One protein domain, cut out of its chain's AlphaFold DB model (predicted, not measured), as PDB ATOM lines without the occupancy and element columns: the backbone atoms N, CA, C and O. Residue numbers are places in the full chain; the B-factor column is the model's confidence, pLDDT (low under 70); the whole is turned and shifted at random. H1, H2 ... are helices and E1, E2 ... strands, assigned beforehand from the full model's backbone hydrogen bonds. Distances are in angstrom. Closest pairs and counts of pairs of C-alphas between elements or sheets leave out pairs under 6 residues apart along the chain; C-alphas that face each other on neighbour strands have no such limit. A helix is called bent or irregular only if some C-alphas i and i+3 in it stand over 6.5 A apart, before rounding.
ATOM      1  N   ASN A   4     139.647 101.915 169.467       72.62
ATOM      2  CA  ASN A   4     139.560 101.020 170.619       72.62
ATOM      3  C   ASN A   4     140.737 101.245 171.570       72.62
ATOM      4  O   ASN A   4     140.542 101.331 172.785       72.62
ATOM      5  N   TYR A   5     141.950 101.410 171.033       74.81
ATOM      6  CA  TYR A   5     143.111 101.776 171.842       74.81
ATOM      7  C   TYR A   5     142.911 103.124 172.550       74.81
ATOM      8  O   TYR A   5     143.202 103.239 173.742       74.81
ATOM      9  N   ILE A   6     142.376 104.127 171.847       77.75
ATOM     10  CA  ILE A   6     142.123 105.465 172.406       77.75
ATOM     11  C   ILE A   6     141.106 105.397 173.549       77.75
ATOM     12  O   ILE A   6     141.379 105.916 174.632       77.75
ATOM     13  N   ASN A   7     139.983 104.704 173.342       78.12
ATOM     14  CA  ASN A   7     138.933 104.557 174.351       78.12
ATOM     15  C   ASN A   7     139.428 103.844 175.611       78.12
ATOM     16  O   ASN A   7     139.047 104.229 176.714       78.12
ATOM     17  N   LYS A   8     140.317 102.852 175.465       77.62
ATOM     18  CA  LYS A   8     140.926 102.142 176.601       77.62
ATOM     19  C   LYS A   8     142.012 102.956 177.307       77.62
ATOM     20  O   LYS A   8     142.180 102.817 178.515       77.62
ATOM     21  N   SER A   9     142.768 103.770 176.571       80.88
ATOM     22  CA  SER A   9     143.999 104.390 177.084       80.88
ATOM     23  C   SER A   9     143.794 105.792 177.646       80.88
ATOM     24  O   SER A   9     144.572 106.232 178.491       80.88
ATOM     25  N   ILE A  10     142.772 106.514 177.183       84.12
ATOM     26  CA  ILE A  10     142.499 107.879 177.626       84.12
ATOM     27  C   ILE A  10     141.325 107.863 178.596       84.12
ATOM     28  O   ILE A  10     140.200 107.562 178.219       84.12
ATOM     29  N   HIS A  11     141.581 108.259 179.842       86.19
ATOM     30  CA  HIS A  11     140.538 108.489 180.834       86.19
ATOM     31  C   HIS A  11     140.267 109.991 180.958       86.19
ATOM     32  O   HIS A  11     141.060 110.731 181.543       86.19
ATOM     33  N   ALA A  12     139.147 110.449 180.397       87.69
ATOM     34  CA  ALA A  12     138.786 111.864 180.366       87.69
ATOM     35  C   ALA A  12     137.313 112.053 180.776       87.69
ATOM     36  O   ALA A  12     136.446 112.264 179.926       87.69
ATOM     37  N   PRO A  13     137.006 112.013 182.086       89.31
ATOM     38  CA  PRO A  13     135.631 112.024 182.581       89.31
ATOM     39  C   PRO A  13     134.916 113.350 182.317       89.31
ATOM     40  O   PRO A  13     133.691 113.381 182.269       89.31
ATOM     41  N   SER A  14     135.671 114.434 182.130       90.88
ATOM     42  CA  SER A  14     135.163 115.774 181.822       90.88
ATOM     43  C   SER A  14     135.111 116.076 180.320       90.88
ATOM     44  O   SER A  14     134.759 117.193 179.952       90.88
ATOM     45  N   LEU A  15     135.485 115.130 179.448       91.25
ATOM     46  CA  LEU A  15     135.439 115.343 178.003       91.25
ATOM     47  C   LEU A  15     133.981 115.433 177.547       91.25
ATOM     48  O   LEU A  15     133.234 114.466 177.662       91.25
ATOM     49  N   THR A  16     133.580 116.591 177.029       91.81
ATOM     50  CA  THR A  16     132.209 116.841 176.551       91.81
ATOM     51  C   THR A  16     132.084 116.773 175.035       91.81
ATOM     52  O   THR A  16     130.989 116.547 174.521       91.81
ATOM     53  N   SER A  17     133.201 116.943 174.326       91.56
ATOM     54  CA  SER A  17     133.281 117.002 172.867       91.56
ATOM     55  C   SER A  17     134.446 116.160 172.355       91.56
ATOM     56  O   SER A  17     135.555 116.275 172.876       91.56
ATOM     57  N   LEU A  18     134.213 115.347 171.325       90.31
ATOM     58  CA  LEU A  18     135.225 114.495 170.698       90.31
ATOM     59  C   LEU A  18     135.162 114.654 169.183       90.31
ATOM     60  O   LEU A  18     134.092 114.539 168.592       90.31
ATOM     61  N   SER A  19     136.313 114.888 168.556       89.12
ATOM     62  CA  SER A  19     136.434 114.927 167.102       89.12
ATOM     63  C   SER A  19     137.169 113.701 166.589       89.12
ATOM     64  O   SER A  19     138.293 113.422 167.004       89.12
ATOM     65  N   LEU A  20     136.505 112.974 165.694       86.88
ATOM     66  CA  LEU A  20     137.029 111.812 164.999       86.88
ATOM     67  C   LEU A  20     137.262 112.186 163.535       86.88
ATOM     68  O   LEU A  20     136.369 112.695 162.850       86.88
ATOM     69  N   SER A  21     138.486 111.954 163.074       81.31
ATOM     70  CA  SER A  21     138.932 112.285 161.723       81.31
ATOM     71  C   SER A  21     139.807 111.181 161.148       81.31
ATOM     72  O   SER A  21     140.286 110.320 161.887       81.31
ATOM     73  N   GLY A  22     140.047 111.224 159.836       73.25
ATOM     74  CA  GLY A  22     140.936 110.268 159.172       73.25
ATOM     75  C   GLY A  22     140.268 108.926 158.888       73.25
ATOM     76  O   GLY A  22     140.921 107.884 158.941       73.25
ATOM     77  N   TRP A  23     138.968 108.954 158.596       73.94
ATOM     78  CA  TRP A  23     138.233 107.796 158.113       73.94
ATOM     79  C   TRP A  23     138.711 107.473 156.692       73.94
ATOM     80  O   TRP A  23     138.544 108.274 155.776       73.94
ATOM     81  N   THR A  24     139.349 106.319 156.502       65.12
ATOM     82  CA  THR A  24     139.724 105.816 155.172       65.12
ATOM     83  C   THR A  24     138.891 104.577 154.878       65.12
ATOM     84  O   THR A  24     138.801 103.670 155.708       65.12
ATOM     85  N   GLY A  25     138.234 104.555 153.715       57.94
ATOM     86  CA  GLY A  25     137.393 103.429 153.311       57.94
ATOM     87  C   GLY A  25     138.188 102.118 153.294       57.94
ATOM     88  O   GLY A  25     139.279 102.064 152.733       57.94
ATOM     89  N   GLY A  26     137.649 101.073 153.922       57.22
ATOM     90  CA  GLY A  26     138.170  99.702 153.859       57.22
ATOM     91  C   GLY A  26     139.162  99.279 154.952       57.22
ATOM     92  O   GLY A  26     139.147  98.114 155.327       57.22
ATOM     93  N   GLU A  27     139.980 100.180 155.511       52.00
ATOM     94  CA  GLU A  27     141.072  99.795 156.440       52.00
ATOM     95  C   GLU A  27     140.849 100.210 157.908       52.00
ATOM     96  O   GLU A  27     141.575  99.766 158.792       52.00
ATOM     97  N   ASN A  28     139.836 101.035 158.191       54.47
ATOM     98  CA  ASN A  28     139.543 101.569 159.529       54.47
ATOM     99  C   ASN A  28     138.115 101.236 160.006       54.47
ATOM    100  O   ASN A  28     137.482 102.046 160.687       54.47
ATOM    101  N   ALA A  29     137.574 100.079 159.615       62.81
ATOM    102  CA  ALA A  29     136.308  99.605 160.168       62.81
ATOM    103  C   ALA A  29     136.482  99.316 161.665       62.81
ATOM    104  O   ALA A  29     137.410  98.604 162.053       62.81
ATOM    105  N   LEU A  30     135.623  99.892 162.508       69.62
ATOM    106  CA  LEU A  30     135.579  99.551 163.924       69.62
ATOM    107  C   LEU A  30     135.293  98.056 164.067       69.62
ATOM    108  O   LEU A  30     134.319  97.535 163.531       69.62
ATOM    109  N   ASP A  31     136.166  97.370 164.794       69.50
ATOM    110  CA  ASP A  31     136.006  95.954 165.096       69.50
ATOM    111  C   ASP A  31     135.070  95.790 166.296       69.50
ATOM    112  O   ASP A  31     135.423  96.145 167.428       69.50
ATOM    113  N   GLU A  32     133.879  95.245 166.036       70.25
ATOM    114  CA  GLU A  32     132.855  94.985 167.048       70.25
ATOM    115  C   GLU A  32     133.372  94.065 168.164       70.25
ATOM    116  O   GLU A  32     133.065  94.274 169.337       70.25
ATOM    117  N   SER A  33     134.240  93.101 167.832       66.19
ATOM    118  CA  SER A  33     134.800  92.155 168.807       66.19
ATOM    119  C   SER A  33     135.757  92.809 169.813       66.19
ATOM    120  O   SER A  33     136.066  92.227 170.854       66.19
ATOM    121  N   ASN A  34     136.190  94.042 169.530       65.94
ATOM    122  CA  ASN A  34     137.116  94.820 170.345       65.94
ATOM    123  C   ASN A  34     136.498  96.092 170.948       65.94
ATOM    124  O   ASN A  34     137.236  96.890 171.541       65.94
ATOM    125  N   LEU A  35     135.171  96.261 170.842       67.56
ATOM    126  CA  LEU A  35     134.425  97.379 171.420       67.56
ATOM    127  C   LEU A  35     134.721  97.528 172.916       67.56
ATOM    128  O   LEU A  35     134.340  96.699 173.741       67.56
ATOM    129  N   ALA A  36     135.400  98.614 173.266       68.12
ATOM    130  CA  ALA A  36     135.546  99.039 174.647       68.12
ATOM    131  C   ALA A  36     134.459 100.052 174.995       68.12
ATOM    132  O   ALA A  36     134.189 100.960 174.206       68.12
ATOM    133  N   GLU A  37     133.907  99.949 176.203       73.00
ATOM    134  CA  GLU A  37     133.173 101.067 176.792       73.00
ATOM    135  C   GLU A  37     134.076 102.305 176.804       73.00
ATOM    136  O   GLU A  37     135.266 102.227 177.132       73.00
ATOM    137  N   SER A  38     133.532 103.455 176.400       76.00
ATOM    138  CA  SER A  38     134.321 104.681 176.438       76.00
ATOM    139  C   SER A  38     134.548 105.129 177.876       76.00
ATOM    140  O   SER A  38     133.628 105.145 178.694       76.00
ATOM    141  N   ASN A  39     135.749 105.623 178.156       83.00
ATOM    142  CA  ASN A  39     136.059 106.309 179.408       83.00
ATOM    143  C   ASN A  39     135.663 107.803 179.368       83.00
ATOM    144  O   ASN A  39     136.287 108.636 180.035       83.00
ATOM    145  N   PHE A  40     134.643 108.157 178.573       89.38
ATOM    146  CA  PHE A  40     134.160 109.528 178.365       89.38
ATOM    147  C   PHE A  40     132.682 109.673 178.785       89.38
ATOM    148  O   PHE A  40     131.826 109.998 177.961       89.38
ATOM    149  N   PRO A  41     132.341 109.462 180.069       89.25
ATOM    150  CA  PRO A  41     130.955 109.481 180.550       89.25
ATOM    151  C   PRO A  41     130.222 110.819 180.348       89.25
ATOM    152  O   PRO A  41     128.994 110.840 180.339       89.25
ATOM    153  N   SER A  42     130.947 111.934 180.192       91.81
ATOM    154  CA  SER A  42     130.359 113.263 179.959       91.81
ATOM    155  C   SER A  42     130.261 113.646 178.480       91.81
ATOM    156  O   SER A  42     129.868 114.777 178.179       91.81
ATOM    157  N   LEU A  43     130.629 112.747 177.561       92.94
ATOM    158  CA  LEU A  43     130.661 113.043 176.136       92.94
ATOM    159  C   LEU A  43     129.241 113.243 175.600       92.94
ATOM    160  O   LEU A  43     128.400 112.353 175.697       92.94
ATOM    161  N   ARG A  44     129.001 114.419 175.016       93.62
ATOM    162  CA  ARG A  44     127.692 114.841 174.490       93.62
ATOM    163  C   ARG A  44     127.750 115.273 173.033       93.62
ATOM    164  O   ARG A  44     126.722 115.269 172.365       93.62
ATOM    165  N   HIS A  45     128.927 115.649 172.537       92.69
ATOM    166  CA  HIS A  45     129.096 116.155 171.180       92.69
ATOM    167  C   HIS A  45     130.140 115.340 170.419       92.69
ATOM    168  O   HIS A  45     131.303 115.273 170.821       92.69
ATOM    169  N   LEU A  46     129.722 114.733 169.309       91.81
ATOM    170  CA  LEU A  46     130.600 114.018 168.389       91.81
ATOM    171  C   LEU A  46     130.805 114.818 167.097       91.81
ATOM    172  O   LEU A  46     129.836 115.217 166.452       91.81
ATOM    173  N   PHE A  47     132.060 115.022 166.701       90.06
ATOM    174  CA  PHE A  47     132.420 115.606 165.411       90.06
ATOM    175  C   PHE A  47     132.982 114.521 164.494       90.06
ATOM    176  O   PHE A  47     133.979 113.886 164.836       90.06
ATOM    177  N   LEU A  48     132.383 114.349 163.322       88.38
ATOM    178  CA  LEU A  48     132.873 113.492 162.249       88.38
ATOM    179  C   LEU A  48     133.437 114.394 161.153       88.38
ATOM    180  O   LEU A  48     132.711 115.173 160.540       88.38
ATOM    181  N   THR A  49     134.749 114.344 160.947       82.00
ATOM    182  CA  THR A  49     135.450 115.252 160.024       82.00
ATOM    183  C   THR A  49     136.343 114.474 159.066       82.00
ATOM    184  O   THR A  49     136.830 113.405 159.425       82.00
ATOM    185  N   ASN A  50     136.589 115.030 157.875       73.50
ATOM    186  CA  ASN A  50     137.422 114.441 156.818       73.50
ATOM    187  C   ASN A  50     136.939 113.032 156.399       73.50
ATOM    188  O   ASN A  50     137.416 112.034 156.939       73.50
ATOM    189  N   HIS A  51     136.034 112.988 155.410       72.62
ATOM    190  CA  HIS A  51     135.363 111.797 154.848       72.62
ATOM    191  C   HIS A  51     134.242 111.211 155.722       72.62
ATOM    192  O   HIS A  51     134.356 110.114 156.271       72.62
ATOM    193  N   VAL A  52     133.125 111.941 155.823       77.56
ATOM    194  CA  VAL A  52     131.934 111.510 156.578       77.56
ATOM    195  C   VAL A  52     131.355 110.210 156.015       77.56
ATOM    196  O   VAL A  52     131.047 109.327 156.812       77.56
ATOM    197  N   SER A  53     131.309 110.011 154.693       78.06
ATOM    198  CA  SER A  53     130.878 108.733 154.083       78.06
ATOM    199  C   SER A  53     131.568 107.499 154.634       78.06
ATOM    200  O   SER A  53     130.932 106.460 154.765       78.06
ATOM    201  N   ALA A  54     132.858 107.575 154.955       77.62
ATOM    202  CA  ALA A  54     133.584 106.433 155.500       77.62
ATOM    203  C   ALA A  54     133.225 106.155 156.976       77.62
ATOM    204  O   ALA A  54     133.430 105.040 157.457       77.62
ATOM    205  N   ALA A  55     132.674 107.150 157.681       79.75
ATOM    206  CA  ALA A  55     132.202 107.041 159.059       79.75
ATOM    207  C   ALA A  55     130.728 106.608 159.161       79.75
ATOM    208  O   ALA A  55     130.373 105.925 160.120       79.75
ATOM    209  N   LEU A  56     129.875 106.975 158.191       81.88
ATOM    210  CA  LEU A  56     128.429 106.693 158.221       81.88
ATOM    211  C   LEU A  56     128.083 105.197 158.401       81.88
ATOM    212  O   LEU A  56     127.224 104.896 159.227       81.88
ATOM    213  N   PRO A  57     128.769 104.234 157.749       81.19
ATOM    214  CA  PRO A  57     128.523 102.808 157.979       81.19
ATOM    215  C   PRO A  57     128.833 102.331 159.405       81.19
ATOM    216  O   PRO A  57     128.512 101.203 159.754       81.19
ATOM    217  N   GLN A  58     129.502 103.152 160.218       81.81
ATOM    218  CA  GLN A  58     129.950 102.799 161.564       81.81
ATOM    219  C   GLN A  58     129.142 103.497 162.666       81.81
ATOM    220  O   GLN A  58     129.503 103.397 163.842       81.81
ATOM    221  N   LEU A  59     128.059 104.208 162.316       85.44
ATOM    222  CA  LEU A  59     127.242 104.943 163.286       85.44
ATOM    223  C   LEU A  59     126.681 104.035 164.383       85.44
ATOM    224  O   LEU A  59     126.726 104.425 165.546       85.44
ATOM    225  N   ASP A  60     126.256 102.814 164.059       83.88
ATOM    226  CA  ASP A  60     125.724 101.871 165.053       83.88
ATOM    227  C   ASP A  60     126.776 101.469 166.092       83.88
ATOM    228  O   ASP A  60     126.507 101.421 167.295       83.88
ATOM    229  N   LEU A  61     128.012 101.239 165.645       84.31
ATOM    230  CA  LEU A  61     129.134 100.931 166.531       84.31
ATOM    231  C   LEU A  61     129.477 102.143 167.402       84.31
ATOM    232  O   LEU A  61     129.636 102.010 168.614       84.31
ATOM    233  N   LEU A  62     129.520 103.343 166.821       87.44
ATOM    234  CA  LEU A  62     129.734 104.579 167.574       87.44
ATOM    235  C   LEU A  62     128.608 104.839 168.589       87.44
ATOM    236  O   LEU A  62     128.885 105.318 169.691       87.44
ATOM    237  N   ALA A  63     127.364 104.493 168.261       87.94
ATOM    238  CA  ALA A  63     126.216 104.619 169.150       87.94
ATOM    239  C   ALA A  63     126.276 103.642 170.329       87.94
ATOM    240  O   ALA A  63     125.920 104.021 171.448       87.94
ATOM    241  N   LYS A  64     126.802 102.427 170.114       85.31
ATOM    242  CA  LYS A  64     127.093 101.461 171.187       85.31
ATOM    243  C   LYS A  64     128.158 101.995 172.154       85.31
ATOM    244  O   LYS A  64     127.978 101.876 173.367       85.31
ATOM    245  N   ILE A  65     129.226 102.612 171.634       86.81
ATOM    246  CA  ILE A  65     130.347 103.150 172.431       86.81
ATOM    247  C   ILE A  65     129.941 104.412 173.208       86.81
ATOM    248  O   ILE A  65     130.235 104.542 174.398       86.81
ATOM    249  N   TYR A  66     129.300 105.367 172.532       89.75
ATOM    250  CA  TYR A  66     129.034 106.708 173.049       89.75
ATOM    251  C   TYR A  66     127.532 106.945 173.198       89.75
ATOM    252  O   TYR A  66     126.944 107.729 172.471       89.75
ATOM    253  N   GLN A  67     126.868 106.303 174.151       88.38
ATOM    254  CA  GLN A  67     125.399 106.370 174.249       88.38
ATOM    255  C   GLN A  67     124.847 107.757 174.645       88.38
ATOM    256  O   GLN A  67     123.663 108.038 174.465       88.38
ATOM    257  N   GLY A  68     125.696 108.623 175.210       89.94
ATOM    258  CA  GLY A  68     125.327 109.932 175.757       89.94
ATOM    259  C   GLY A  68     125.305 111.094 174.761       89.94
ATOM    260  O   GLY A  68     125.124 112.227 175.201       89.94
ATOM    261  N   ILE A  69     125.501 110.850 173.461       92.81
ATOM    262  CA  ILE A  69     125.555 111.931 172.470       92.81
ATOM    263  C   ILE A  69     124.201 112.640 172.362       92.81
ATOM    264  O   ILE A  69     123.155 112.033 172.142       92.81
ATOM    265  N   GLU A  70     124.257 113.958 172.506       93.62
ATOM    266  CA  GLU A  70     123.145 114.890 172.346       93.62
ATOM    267  C   GLU A  70     123.258 115.619 170.998       93.62
ATOM    268  O   GLU A  70     122.246 115.999 170.407       93.62
ATOM    269  N   ARG A  71     124.478 115.795 170.474       92.50
ATOM    270  CA  ARG A  71     124.730 116.523 169.229       92.50
ATOM    271  C   ARG A  71     125.780 115.860 168.350       92.50
ATOM    272  O   ARG A  71     126.849 115.481 168.828       92.50
ATOM    273  N   MET A  72     125.527 115.848 167.044       91.50
ATOM    274  CA  MET A  72     126.519 115.476 166.039       91.50
ATOM    275  C   MET A  72     126.899 116.659 165.147       91.50
ATOM    276  O   MET A  72     126.093 117.547 164.871       91.50
ATOM    277  N   THR A  73     128.149 116.700 164.696       90.50
ATOM    278  CA  THR A  73     128.603 117.633 163.663       90.50
ATOM    279  C   THR A  73     129.401 116.895 162.608       90.50
ATOM    280  O   THR A  73     130.450 116.332 162.904       90.50
ATOM    281  N   CYS A  74     128.905 116.917 161.381       88.12
ATOM    282  CA  CYS A  74     129.539 116.307 160.225       88.12
ATOM    283  C   CYS A  74     130.181 117.406 159.386       88.12
ATOM    284  O   CYS A  74     129.510 118.359 159.003       88.12
ATOM    285  N   ARG A  75     131.473 117.295 159.089       84.62
ATOM    286  CA  ARG A  75     132.132 118.185 158.131       84.62
ATOM    287  C   ARG A  75     132.262 117.465 156.801       84.62
ATOM    288  O   ARG A  75     133.058 116.532 156.691       84.62
ATOM    289  N   THR A  76     131.478 117.905 155.825       75.44
ATOM    290  CA  THR A  76     131.494 117.342 154.475       75.44
ATOM    291  C   THR A  76     132.752 117.793 153.748       75.44
ATOM    292  O   THR A  76     133.313 118.852 154.049       75.44
ATOM    293  N   ASP A  77     133.209 116.996 152.786       70.69
ATOM    294  CA  ASP A  77     134.303 117.434 151.927       70.69
ATOM    295  C   ASP A  77     133.839 118.584 151.019       70.69
ATOM    296  O   ASP A  77     132.654 118.727 150.714       70.69
ATOM    297  N   ARG A  78     134.771 119.437 150.592       64.00
ATOM    298  CA  ARG A  78     134.443 120.647 149.809       64.00
ATOM    299  C   ARG A  78     134.074 120.349 148.355       64.00
ATOM    300  O   ARG A  78     133.666 121.266 147.631       64.00
ATOM    301  N   ASP A  79     134.247 119.104 147.936       61.12
ATOM    302  CA  ASP A  79     134.006 118.648 146.578       61.12
ATOM    303  C   ASP A  79     132.517 118.385 146.324       61.12
ATOM    304  O   ASP A  79     131.757 117.979 147.198       61.12
ATOM    305  N   ARG A  80     132.077 118.619 145.080       52.09
ATOM    306  CA  ARG A  80     130.656 118.565 144.668       52.09
ATOM    307  C   ARG A  80     130.018 117.170 144.735       52.09
ATOM    308  O   ARG A  80     128.835 117.045 144.439       52.09
ATOM    309  N   THR A  81     130.806 116.149 145.047       58.75
ATOM    310  CA  THR A  81     130.396 114.747 145.186       58.75
ATOM    311  C   THR A  81     130.357 114.289 146.642       58.75
ATOM    312  O   THR A  81     130.149 113.105 146.874       58.75
ATOM    313  N   GLY A  82     130.633 115.185 147.598       62.31
ATOM    314  CA  GLY A  82     130.516 114.883 149.023       62.31
ATOM    315  C   GLY A  82     129.064 114.650 149.438       62.31
ATOM    316  O   GLY A  82     128.140 115.114 148.768       62.31
ATOM    317  N   GLU A  83     128.903 113.937 150.548       69.81
ATOM    318  CA  GLU A  83     127.602 113.612 151.135       69.81
ATOM    319  C   GLU A  83     126.853 114.891 151.515       69.81
ATOM    320  O   GLU A  83     127.446 115.827 152.063       69.81
ATOM    321  N   ASP A  84     125.556 114.936 151.236       78.75
ATOM    322  CA  ASP A  84     124.683 116.011 151.700       78.75
ATOM    323  C   ASP A  84     123.993 115.655 153.029       78.75
ATOM    324  O   ASP A  84     124.243 114.617 153.653       78.75
ATOM    325  N   ILE A  85     123.183 116.582 153.549       84.69
ATOM    326  CA  ILE A  85     122.461 116.362 154.810       84.69
ATOM    327  C   ILE A  85     121.468 115.202 154.672       84.69
ATOM    328  O   ILE A  85     121.230 114.477 155.637       84.69
ATOM    329  N   GLU A  86     120.909 115.011 153.485       86.62
ATOM    330  CA  GLU A  86     119.981 113.943 153.154       86.62
ATOM    331  C   GLU A  86     120.671 112.579 153.249       86.62
ATOM    332  O   GLU A  86     120.147 111.696 153.929       86.62
ATOM    333  N   ASP A  87     121.870 112.430 152.679       85.25
ATOM    334  CA  ASP A  87     122.697 111.223 152.801       85.25
ATOM    335  C   ASP A  87     123.034 110.909 154.266       85.25
ATOM    336  O   ASP A  87     122.914 109.767 154.724       85.25
ATOM    337  N   ILE A  88     123.423 111.938 155.030       86.69
ATOM    338  CA  ILE A  88     123.752 111.797 156.453       86.69
ATOM    339  C   ILE A  88     122.529 111.303 157.220       86.69
ATOM    340  O   ILE A  88     122.628 110.303 157.922       86.69
ATOM    341  N   LEU A  89     121.379 111.972 157.088       87.38
ATOM    342  CA  LEU A  89     120.150 111.609 157.799       87.38
ATOM    343  C   LEU A  89     119.583 110.259 157.347       87.38
ATOM    344  O   LEU A  89     119.034 109.529 158.169       87.38
ATOM    345  N   ALA A  90     119.737 109.902 156.073       85.69
ATOM    346  CA  ALA A  90     119.358 108.588 155.571       85.69
ATOM    347  C   ALA A  90     120.165 107.474 156.253       85.69
ATOM    348  O   ALA A  90     119.592 106.446 156.608       85.69
ATOM    349  N   ALA A  91     121.455 107.696 156.532       84.38
ATOM    350  CA  ALA A  91     122.271 106.731 157.266       84.38
ATOM    351  C   ALA A  91     121.755 106.469 158.697       84.38
ATOM    352  O   ALA A  91     121.875 105.347 159.181       84.38
ATOM    353  N   PHE A  92     121.118 107.450 159.355       82.62
ATOM    354  CA  PHE A  92     120.500 107.258 160.681       82.62
ATOM    355  C   PHE A  92     119.274 106.345 160.658       82.62
ATOM    356  O   PHE A  92     118.952 105.731 161.672       82.62
ATOM    357  N   LEU A  93     118.576 106.271 159.525       80.38
ATOM    358  CA  LEU A  93     117.426 105.383 159.352       80.38
ATOM    359  C   LEU A  93     117.844 103.931 159.062       80.38
ATOM    360  O   LEU A  93     116.984 103.053 159.042       80.38
ATOM    361  N   GLY A  94     119.144 103.682 158.872       70.56
ATOM    362  CA  GLY A  94     119.689 102.393 158.466       70.56
ATOM    363  C   GLY A  94     119.518 102.145 156.965       70.56
ATOM    364  O   GLY A  94     118.473 102.418 156.371       70.56
ATOM    365  N   ASN A  95     120.552 101.598 156.322       53.19
ATOM    366  CA  ASN A  95     120.416 101.062 154.969       53.19
ATOM    367  C   ASN A  95     119.468  99.857 155.029       53.19
ATOM    368  O   ASN A  95     119.843  98.810 155.548       53.19
ATOM    369  N   SER A  96     118.265  99.966 154.464       40.12
ATOM    370  CA  SER A  96     117.269  98.880 154.409       40.12
ATOM    371  C   SER A  96     117.647  97.732 153.449       40.12
ATOM    372  O   SER A  96     116.782  97.149 152.799       40.12
ATOM    373  N   ALA A  97     118.937  97.444 153.282       37.84
ATOM    374  CA  ALA A  97     119.471  96.464 152.344       37.84
ATOM    375  C   ALA A  97     120.245  95.377 153.103       37.84
ATOM    376  O   ALA A  97     121.453  95.224 152.944       37.84
ATOM    377  N   GLY A  98     119.540  94.652 153.965       39.69
ATOM    378  CA  GLY A  98     120.066  93.512 154.703       39.69
ATOM    379  C   GLY A  98     118.925  92.825 155.432       39.69
ATOM    380  O   GLY A  98     118.352  93.391 156.356       39.69
ATOM    381  N   GLU A  99     118.548  91.651 154.943       39.84
ATOM    382  CA  GLU A  99     117.558  90.761 155.541       39.84
ATOM    383  C   GLU A  99     118.109  90.233 156.872       39.84
ATOM    384  O   GLU A  99     118.821  89.241 156.876       39.84
ATOM    385  N   ASP A 100     117.813  90.907 157.981       40.41
ATOM    386  CA  ASP A 100     117.862  90.329 159.328       40.41
ATOM    387  C   ASP A 100     116.764  90.998 160.172       40.41
ATOM    388  O   ASP A 100     116.939  92.020 160.841       40.41
ATOM    389  N   GLU A 101     115.568  90.422 160.057       46.19
ATOM    390  CA  GLU A 101     114.356  90.783 160.789       46.19
ATOM    391  C   GLU A 101     114.460  90.344 162.263       46.19
ATOM    392  O   GLU A 101     113.861  89.346 162.641       46.19
ATOM    393  N   GLU A 102     115.192  91.070 163.119       42.38
ATOM    394  CA  GLU A 102     114.872  91.050 164.566       42.38
ATOM    395  C   GLU A 102     115.392  92.229 165.418       42.38
ATOM    396  O   GLU A 102     114.910  92.398 166.537       42.38
ATOM    397  N   ASP A 103     116.283  93.103 164.922       45.41
ATOM    398  CA  ASP A 103     116.791  94.252 165.721       45.41
ATOM    399  C   ASP A 103     116.817  95.600 164.960       45.41
ATOM    400  O   ASP A 103     117.267  96.637 165.456       45.41
ATOM    401  N   SER A 104     116.294  95.620 163.734       45.84
ATOM    402  CA  SER A 104     116.432  96.730 162.788       45.84
ATOM    403  C   SER A 104     115.352  97.803 162.963       45.84
ATOM    404  O   SER A 104     114.450  97.912 162.136       45.84
ATOM    405  N   CYS A 105     115.400  98.586 164.044       51.06
ATOM    406  CA  CYS A 105     114.634  99.847 164.150       51.06
ATOM    407  C   CYS A 105     115.103 100.778 165.283       51.06
ATOM    408  O   CYS A 105     114.344 101.638 165.733       51.06
ATOM    409  N   ARG A 106     116.322 100.623 165.810       65.31
ATOM    410  CA  ARG A 106     116.813 101.541 166.845       65.31
ATOM    411  C   ARG A 106     117.610 102.662 166.202       65.31
ATOM    412  O   ARG A 106     118.722 102.445 165.743       65.31
ATOM    413  N   LEU A 107     117.037 103.863 166.214       78.06
ATOM    414  CA  LEU A 107     117.763 105.077 165.857       78.06
ATOM    415  C   LEU A 107     119.025 105.211 166.723       78.06
ATOM    416  O   LEU A 107     118.947 105.016 167.946       78.06
ATOM    417  N   PRO A 108     120.177 105.572 166.136       78.69
ATOM    418  CA  PRO A 108     121.386 105.743 166.916       78.69
ATOM    419  C   PRO A 108     121.264 107.014 167.774       78.69
ATOM    420  O   PRO A 108     120.784 108.052 167.321       78.69
ATOM    421  N   TRP A 109     121.690 106.906 169.037       88.06
ATOM    422  CA  TRP A 109     121.637 107.946 170.079       88.06
ATOM    423  C   TRP A 109     120.233 108.474 170.440       88.06
ATOM    424  O   TRP A 109     119.787 109.496 169.920       88.06
ATOM    425  N   PRO A 110     119.557 107.895 171.452       84.50
ATOM    426  CA  PRO A 110     118.191 108.292 171.821       84.50
ATOM    427  C   PRO A 110     118.067 109.730 172.361       84.50
ATOM    428  O   PRO A 110     116.977 110.300 172.372       84.50
ATOM    429  N   LYS A 111     119.171 110.328 172.829       88.69
ATOM    430  CA  LYS A 111     119.216 111.705 173.355       88.69
ATOM    431  C   LYS A 111     119.611 112.742 172.303       88.69
ATOM    432  O   LYS A 111     119.723 113.922 172.632       88.69
ATOM    433  N   MET A 112     119.872 112.318 171.068       92.06
ATOM    434  CA  MET A 112     120.390 113.210 170.049       92.06
ATOM    435  C   MET A 112     119.288 114.103 169.479       92.06
ATOM    436  O   MET A 112     118.411 113.661 168.750       92.06
ATOM    437  N   HIS A 113     119.394 115.391 169.777       92.75
ATOM    438  CA  HIS A 113     118.421 116.411 169.387       92.75
ATOM    439  C   HIS A 113     118.891 117.350 168.265       92.75
ATOM    440  O   HIS A 113     118.073 118.058 167.670       92.75
ATOM    441  N   ALA A 114     120.196 117.364 167.961       92.38
ATOM    442  CA  ALA A 114     120.791 118.309 167.021       92.38
ATOM    443  C   ALA A 114     121.844 117.670 166.106       92.38
ATOM    444  O   ALA A 114     122.761 116.988 166.575       92.38
ATOM    445  N   ILE A 115     121.758 117.972 164.811       91.44
ATOM    446  CA  ILE A 115     122.768 117.615 163.810       91.44
ATOM    447  C   ILE A 115     123.234 118.892 163.123       91.44
ATOM    448  O   ILE A 115     122.427 119.699 162.670       91.44
ATOM    449  N   ALA A 116     124.546 119.078 163.048       90.69
ATOM    450  CA  ALA A 116     125.157 120.154 162.286       90.69
ATOM    451  C   ALA A 116     125.909 119.587 161.086       90.69
ATOM    452  O   ALA A 116     126.591 118.568 161.212       90.69
ATOM    453  N   VAL A 117     125.833 120.276 159.952       88.38
ATOM    454  CA  VAL A 117     126.639 119.968 158.771       88.38
ATOM    455  C   VAL A 117     127.479 121.189 158.428       88.38
ATOM    456  O   VAL A 117     126.964 122.292 158.271       88.38
ATOM    457  N   GLU A 118     128.792 121.006 158.359       85.81
ATOM    458  CA  GLU A 118     129.759 122.052 158.037       85.81
ATOM    459  C   GLU A 118     130.325 121.883 156.636       85.81
ATOM    460  O   GLU A 118     130.403 120.771 156.124       85.81
ATOM    461  N   ASP A 119     130.786 122.993 156.054       81.44
ATOM    462  CA  ASP A 119     131.436 123.064 154.739       81.44
ATOM    463  C   ASP A 119     130.590 122.540 153.556       81.44
ATOM    464  O   ASP A 119     131.061 122.547 152.414       81.44
ATOM    465  N   MET A 120     129.312 122.221 153.787       81.75
ATOM    466  CA  MET A 120     128.335 121.943 152.739       81.75
ATOM    467  C   MET A 120     128.120 123.190 151.874       81.75
ATOM    468  O   MET A 120     127.980 124.311 152.367       81.75
ATOM    469  N   ARG A 121     128.118 122.997 150.552       79.38
ATOM    470  CA  ARG A 121     127.908 124.070 149.558       79.38
ATOM    471  C   ARG A 121     126.725 123.823 148.635       79.38
ATOM    472  O   ARG A 121     126.330 124.726 147.901       79.38
ATOM    473  N   LYS A 122     126.211 122.596 148.624       81.88
ATOM    474  CA  LYS A 122     125.062 122.199 147.819       81.88
ATOM    475  C   LYS A 122     123.783 122.729 148.489       81.88
ATOM    476  O   LYS A 122     123.688 122.639 149.715       81.88
ATOM    477  N   PRO A 123     122.835 123.301 147.731       84.75
ATOM    478  CA  PRO A 123     121.501 123.586 148.247       84.75
ATOM    479  C   PRO A 123     120.828 122.309 148.750       84.75
ATOM    480  O   PRO A 123     121.013 121.245 148.158       84.75
ATOM    481  N   VAL A 124     120.057 122.438 149.824       87.31
ATOM    482  CA  VAL A 124     119.242 121.347 150.369       87.31
ATOM    483  C   VAL A 124     118.108 121.013 149.400       87.31
ATOM    484  O   VAL A 124     117.448 121.919 148.888       87.31
ATOM    485  N   ASP A 125     117.834 119.728 149.193       88.50
ATOM    486  CA  ASP A 125     116.589 119.280 148.571       88.50
ATOM    487  C   ASP A 125     115.497 119.250 149.645       88.50
ATOM    488  O   ASP A 125     115.357 118.300 150.421       88.50
ATOM    489  N   ALA A 126     114.702 120.320 149.705       87.88
ATOM    490  CA  ALA A 126     113.690 120.475 150.742       87.88
ATOM    491  C   ALA A 126     112.642 119.348 150.741       87.88
ATOM    492  O   ALA A 126     112.134 118.971 151.799       87.88
ATOM    493  N   SER A 127     112.328 118.769 149.578       88.38
ATOM    494  CA  SER A 127     111.367 117.669 149.473       88.38
ATOM    495  C   SER A 127     111.954 116.368 150.020       88.38
ATOM    496  O   SER A 127     111.300 115.673 150.809       88.38
ATOM    497  N   ALA A 128     113.190 116.040 149.632       89.25
ATOM    498  CA  ALA A 128     113.892 114.863 150.133       89.25
ATOM    499  C   ALA A 128     114.118 114.963 151.648       89.25
ATOM    500  O   ALA A 128     113.753 114.045 152.388       89.25
ATOM    501  N   LEU A 129     114.607 116.113 152.118       89.50
ATOM    502  CA  LEU A 129     114.851 116.355 153.534       89.50
ATOM    503  C   LEU A 129     113.559 116.255 154.360       89.50
ATOM    504  O   LEU A 129     113.545 115.601 155.403       89.50
ATOM    505  N   ARG A 130     112.444 116.815 153.870       90.50
ATOM    506  CA  ARG A 130     111.127 116.695 154.518       90.50
ATOM    507  C   ARG A 130     110.704 115.239 154.688       90.50
ATOM    508  O   ARG A 130     110.240 114.860 155.760       90.50
ATOM    509  N   SER A 131     110.861 114.431 153.642       90.75
ATOM    510  CA  SER A 131     110.529 113.001 153.673       90.75
ATOM    511  C   SER A 131     111.350 112.250 154.726       90.75
ATOM    512  O   SER A 131     110.802 111.456 155.491       90.75
ATOM    513  N   ILE A 132     112.651 112.537 154.817       90.69
ATOM    514  CA  ILE A 132     113.555 111.894 155.779       90.69
ATOM    515  C   ILE A 132     113.235 112.319 157.220       90.69
ATOM    516  O   ILE A 132     113.165 111.465 158.100       90.69
ATOM    517  N   ILE A 133     112.979 113.609 157.465       90.50
ATOM    518  CA  ILE A 133     112.612 114.112 158.800       90.50
ATOM    519  C   ILE A 133     111.327 113.452 159.301       90.50
ATOM    520  O   ILE A 133     111.275 113.025 160.452       90.50
ATOM    521  N   LEU A 134     110.306 113.329 158.448       90.56
ATOM    522  CA  LEU A 134     109.056 112.669 158.832       90.56
ATOM    523  C   LEU A 134     109.292 111.202 159.211       90.56
ATOM    524  O   LEU A 134     108.799 110.760 160.245       90.56
ATOM    525  N   LYS A 135     110.121 110.473 158.452       90.75
ATOM    526  CA  LYS A 135     110.507 109.094 158.797       90.75
ATOM    527  C   LYS A 135     111.263 109.009 160.124       90.75
ATOM    528  O   LYS A 135     111.014 108.101 160.910       90.75
ATOM    529  N   LEU A 136     112.162 109.957 160.399       87.94
ATOM    530  CA  LEU A 136     112.867 110.032 161.683       87.94
ATOM    531  C   LEU A 136     111.886 110.259 162.841       87.94
ATOM    532  O   LEU A 136     111.998 109.602 163.874       87.94
ATOM    533  N   GLN A 137     110.908 111.150 162.671       88.88
ATOM    534  CA  GLN A 137     109.877 111.413 163.679       88.88
ATOM    535  C   GLN A 137     108.981 110.190 163.918       88.88
ATOM    536  O   GLN A 137     108.714 109.850 165.070       88.88
ATOM    537  N   GLU A 138     108.565 109.498 162.856       88.75
ATOM    538  CA  GLU A 138     107.798 108.246 162.944       88.75
ATOM    539  C   GLU A 138     108.578 107.141 163.671       88.75
ATOM    540  O   GLU A 138     108.000 106.398 164.463       88.75
ATOM    541  N   ALA A 139     109.898 107.085 163.475       86.88
ATOM    542  CA  ALA A 139     110.801 106.185 164.190       86.88
ATOM    543  C   ALA A 139     111.089 106.617 165.648       86.88
ATOM    544  O   ALA A 139     111.860 105.960 166.349       86.88
ATOM    545  N   GLY A 140     110.480 107.707 166.130       85.94
ATOM    546  CA  GLY A 140     110.626 108.188 167.505       85.94
ATOM    547  C   GLY A 140     111.909 108.982 167.763       85.94
ATOM    548  O   GLY A 140     112.374 109.037 168.904       85.94
ATOM    549  N   SER A 141     112.497 109.583 166.727       86.75
ATOM    550  CA  SER A 141     113.691 110.418 166.866       86.75
ATOM    551  C   SER A 141     113.444 111.630 167.760       86.75
ATOM    552  O   SER A 141     112.405 112.283 167.677       86.75
ATOM    553  N   SER A 142     114.440 111.974 168.576       88.69
ATOM    554  CA  SER A 142     114.477 113.228 169.332       88.69
ATOM    555  C   SER A 142     115.111 114.384 168.544       88.69
ATOM    556  O   SER A 142     115.144 115.510 169.044       88.69
ATOM    557  N   ILE A 143     115.572 114.139 167.308       90.81
ATOM    558  CA  ILE A 143     116.170 115.157 166.440       90.81
ATOM    559  C   ILE A 143     115.109 116.191 166.066       90.81
ATOM    560  O   ILE A 143     114.125 115.887 165.396       90.81
ATOM    561  N   HIS A 144     115.349 117.440 166.455       92.06
ATOM    562  CA  HIS A 144     114.468 118.561 166.135       92.06
ATOM    563  C   HIS A 144     115.225 119.810 165.664       92.06
ATOM    564  O   HIS A 144     114.593 120.827 165.381       92.06
ATOM    565  N   THR A 145     116.560 119.762 165.590       93.50
ATOM    566  CA  THR A 145     117.393 120.884 165.140       93.50
ATOM    567  C   THR A 145     118.412 120.443 164.091       93.50
ATOM    568  O   THR A 145     119.215 119.541 164.334       93.50
ATOM    569  N   LEU A 146     118.428 121.142 162.958       91.81
ATOM    570  CA  LEU A 146     119.469 121.074 161.939       91.81
ATOM    571  C   LEU A 146     120.230 122.396 161.902       91.81
ATOM    572  O   LEU A 146     119.631 123.465 161.791       91.81
ATOM    573  N   LEU A 147     121.553 122.322 161.976       91.44
ATOM    574  CA  LEU A 147     122.421 123.477 161.815       91.44
ATOM    575  C   LEU A 147     123.144 123.377 160.477       91.44
ATOM    576  O   LEU A 147     123.995 122.506 160.293       91.44
ATOM    577  N   LEU A 148     122.793 124.258 159.545       89.00
ATOM    578  CA  LEU A 148     123.248 124.200 158.159       89.00
ATOM    579  C   LEU A 148     123.909 125.522 157.749       89.00
ATOM    580  O   LEU A 148     123.545 126.581 158.267       89.00
ATOM    581  N   PRO A 149     124.858 125.512 156.801       87.06
ATOM    582  CA  PRO A 149     125.432 126.745 156.281       87.06
ATOM    583  C   PRO A 149     124.360 127.565 155.555       87.06
ATOM    584  O   PRO A 149     123.581 127.018 154.774       87.06
ATOM    585  N   GLN A 150     124.352 128.890 155.737       84.38
ATOM    586  CA  GLN A 150     123.356 129.777 155.103       84.38
ATOM    587  C   GLN A 150     123.263 129.616 153.581       84.38
ATOM    588  O   GLN A 150     122.184 129.735 153.009       84.38
ATOM    589  N   VAL A 151     124.383 129.308 152.924       82.94
ATOM    590  CA  VAL A 151     124.439 129.091 151.470       82.94
ATOM    591  C   VAL A 151     123.569 127.919 151.004       82.94
ATOM    592  O   VAL A 151     123.157 127.898 149.849       82.94
ATOM    593  N   CYS A 152     123.273 126.970 151.892       81.25
ATOM    594  CA  CYS A 152     122.474 125.783 151.607       81.25
ATOM    595  C   CYS A 152     120.973 126.002 151.819       81.25
ATOM    596  O   CYS A 152     120.169 125.245 151.283       81.25
ATOM    597  N   VAL A 153     120.609 127.024 152.601       81.19
ATOM    598  CA  VAL A 153     119.233 127.317 153.039       81.19
ATOM    599  C   VAL A 153     118.709 128.648 152.495       81.19
ATOM    600  O   VAL A 153     117.747 129.202 153.014       81.19
ATOM    601  N   ALA A 154     119.360 129.184 151.460       72.81
ATOM    602  CA  ALA A 154     119.011 130.467 150.856       72.81
ATOM    603  C   ALA A 154     117.774 130.407 149.936       72.81
ATOM    604  O   ALA A 154     117.331 131.453 149.462       72.81
ATOM    605  N   ASP A 155     117.243 129.213 149.663       68.62
ATOM    606  CA  ASP A 155     116.100 129.015 148.770       68.62
ATOM    607  C   ASP A 155     114.764 129.000 149.533       68.62
ATOM    608  O   ASP A 155     114.683 128.534 150.671       68.62
ATOM    609  N   GLY A 156     113.702 129.498 148.895       65.44
ATOM    610  CA  GLY A 156     112.379 129.674 149.507       65.44
ATOM    611  C   GLY A 156     111.703 128.364 149.921       65.44
ATOM    612  O   GLY A 156     110.893 128.357 150.848       65.44
ATOM    613  N   ASP A 157     112.082 127.247 149.300       72.38
ATOM    614  CA  ASP A 157     111.540 125.915 149.601       72.38
ATOM    615  C   ASP A 157     111.923 125.412 151.007       72.38
ATOM    616  O   ASP A 157     111.256 124.539 151.567       72.38
ATOM    617  N   VAL A 158     112.953 125.998 151.627       76.69
ATOM    618  CA  VAL A 158     113.402 125.640 152.980       76.69
ATOM    619  C   VAL A 158     112.481 126.200 154.069       76.69
ATOM    620  O   VAL A 158     112.447 125.668 155.178       76.69
ATOM    621  N   GLU A 159     111.657 127.209 153.771       80.12
ATOM    622  CA  GLU A 159     110.698 127.742 154.749       80.12
ATOM    623  C   GLU A 159     109.656 126.693 155.156       80.12
ATOM    624  O   GLU A 159     109.329 126.581 156.334       80.12
ATOM    625  N   ALA A 160     109.229 125.831 154.227       81.94
ATOM    626  CA  ALA A 160     108.308 124.733 154.528       81.94
ATOM    627  C   ALA A 160     108.915 123.669 155.467       81.94
ATOM    628  O   ALA A 160     108.184 122.916 156.111       81.94
ATOM    629  N   LEU A 161     110.248 123.587 155.562       85.62
ATOM    630  CA  LEU A 161     110.920 122.701 156.514       85.62
ATOM    631  C   LEU A 161     110.904 123.261 157.937       85.62
ATOM    632  O   LEU A 161     110.915 122.484 158.892       85.62
ATOM    633  N   ARG A 162     110.839 124.589 158.097       87.00
ATOM    634  CA  ARG A 162     110.844 125.238 159.418       87.00
ATOM    635  C   ARG A 162     109.614 124.893 160.258       87.00
ATOM    636  O   ARG A 162     109.677 124.983 161.481       87.00
ATOM    637  N   ASP A 163     108.535 124.451 159.614       86.56
ATOM    638  CA  ASP A 163     107.314 123.990 160.279       86.56
ATOM    639  C   ASP A 163     107.489 122.638 160.987       86.56
ATOM    640  O   ASP A 163     106.753 122.333 161.926       86.56
ATOM    641  N   ILE A 164     108.448 121.811 160.547       89.75
ATOM    642  CA  ILE A 164     108.657 120.449 161.068       89.75
ATOM    643  C   ILE A 164     109.979 120.275 161.814       89.75
ATOM    644  O   ILE A 164     110.096 119.361 162.631       89.75
ATOM    645  N   ILE A 165     110.975 121.122 161.538       91.38
ATOM    646  CA  ILE A 165     112.293 121.065 162.167       91.38
ATOM    647  C   ILE A 165     112.879 122.466 162.337       91.38
ATOM    648  O   ILE A 165     112.703 123.349 161.499       91.38
ATOM    649  N   LYS A 166     113.632 122.684 163.415       92.38
ATOM    650  CA  LYS A 166     114.356 123.938 163.616       92.38
ATOM    651  C   LYS A 166     115.583 123.969 162.706       92.38
ATOM    652  O   LYS A 166     116.425 123.084 162.800       92.38
ATOM    653  N   ILE A 167     115.705 124.994 161.863       89.75
ATOM    654  CA  ILE A 167     116.880 125.207 160.999       89.75
ATOM    655  C   ILE A 167     117.628 126.461 161.458       89.75
ATOM    656  O   ILE A 167     117.074 127.563 161.406       89.75
ATOM    657  N   GLU A 168     118.879 126.294 161.877       88.94
ATOM    658  CA  GLU A 168     119.777 127.362 162.349       88.94
ATOM    659  C   GLU A 168     121.057 127.441 161.498       88.94
ATOM    660  O   GLU A 168     121.389 126.494 160.784       88.94
ATOM    661  N   ASP A 169     121.792 128.560 161.572       85.00
ATOM    662  CA  ASP A 169     123.124 128.663 160.958       85.00
ATOM    663  C   ASP A 169     124.125 127.821 161.770       85.00
ATOM    664  O   ASP A 169     124.167 127.881 163.003       85.00
ATOM    665  N   CYS A 170     124.976 127.053 161.087       77.06
ATOM    666  CA  CYS A 170     126.059 126.299 161.718       77.06
ATOM    667  C   CYS A 170     127.010 127.169 162.558       77.06
ATOM    668  O   CYS A 170     127.578 126.675 163.536       77.06
TER     669      CYS A 170
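What this domain is: This is residues 4 to 170 of the 180 residues of an uncharacterized protein of Fibularhizoctonia sp. CBS 109695 (UniProt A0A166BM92). The chain winds through stacked right-handed turns into a short, curved solenoid: six parallel strands stand side by side as one twisted, curled wall, and helices H2, H3, H4 and H5 run back the other way in a curved row behind it. H2 is the helix that lies well over the sheet, while H4 stands off it; the small helix H1 lies out past the E1 end, and in the long link from H3 to E4 residues 97 to 103 stick out free. The printed part has 167 residues with five named helices and six named strands, in the order H1 E1 E2 H2 E3 H3 E4 H4 E5 H5 E6, and the sheet's order is E1 E2 E3 E4 E5 E6, all parallel. The class is mixed, helices and strands, with under half of the residues in named elements. The whole is compact, with a radius of gyration of the C-alphas of 16.0 A and spans of 49 by 35 by 30 A.

Where its parts are: Begin with the sheet: find C-alpha 17 at (133.281, 117.002, 172.867), where E1 begins, residues 17 to 21, 13.4 A long. Next come E2, residues 45 to 49, 12.9 A; E3, residues 71 to 75, 13.4 A; E4, residues 114 to 118, 13.2 A; and E5, residues 145 to 148, 9.7 A. E6, residues 166 to 169, 10.3 A, ends at C-alpha 169, (123.124, 128.663, 160.958). Now look for the helices: H1 is residues 4 to 9, 8.5 A, from C-alpha 4 at (139.560, 101.020, 170.619). H2 is residues 52 to 65, 18.0 A, and is irregular, with C-alphas 57 and 60 7.7 A apart. H3 is residues 85 to 92, 11.0 A; H4 is residues 126 to 138, 18.3 A. H5 is residues 156 to 162, 11.0 A, neither bent nor irregular, but only just: C-alphas 157 and 160 are 6.0 A apart.

How they stand to each other: The sheet is twisted, and E1 and E6 are its edge strands. Beside E1, at 17 degrees, look for N 20 and O 47 of E2, 2.8 A apart and within hydrogen-bond range. Likewise find N 48 and O 73 between E2 and E3, 2.8 A; N 74 and O 116 between E3 and E4, 2.8 A; N 117 and O 147 between E4 and E5, 2.9 A; and N 146 and O 166 between E5 and E6, 2.8 A. E2, H2, E3 form a strand-helix-strand unit, two parallel neighbour strands with a helix between, and so do E3, H3, E4, then E4, H4, E5, then E5, H5, E6; each crossover is right-handed. H2 on one face of the sheet makes two layers, helix over strands: its height over the sheet is 9.8 A, over E2 and along the strands at 25 degrees on the local plane. H3 only grazes the sheet with residues 85 to 89, and H5 with 158 to 162; H4 is not on it. H2, with residues 56 to 59 alone, touches H3, the same way at a tilt of 35.1 degrees, only just steep; the closest C-alphas, of Leu 56 and Ala 91, are 6.2 A apart. H4, with residues 128 to 132 alone, touches H3 at a shallow tilt of 22 degrees, the closest C-alphas being those of Glu 86 and Leu 129, 5.7 A. With residues 126 to 130 alone H4 touches H5 at a shallow tilt of 10 degrees, the closest C-alphas being those of Ala 126 and Val 158, 5.6 A. The helix packing is only just mostly aligned, with 2 of 3 tilts shallow. H1 touches no helix and is not on the sheet. In H1 and H4 every O i to N i+4 pair is within hydrogen-bond range; H2 has 5 of 10, H3 3 of 4, and H5 0 of 3, beside 3 of 4 O i to N i+3 pairs.

The domain as a whole: The two C-alphas farthest apart are those of Ser 9 and Gly 156, at 49.0 A, and the printed part has no cut. The links from E1 to E2, 23 residues, and from H3 to E4, 21 residues, are long. The mean pLDDT of the printed part is 79.7; look for values under 70 at residues 24 to 31, 33 to 36, 78 to 83, 95 to 106 and 155 to 156.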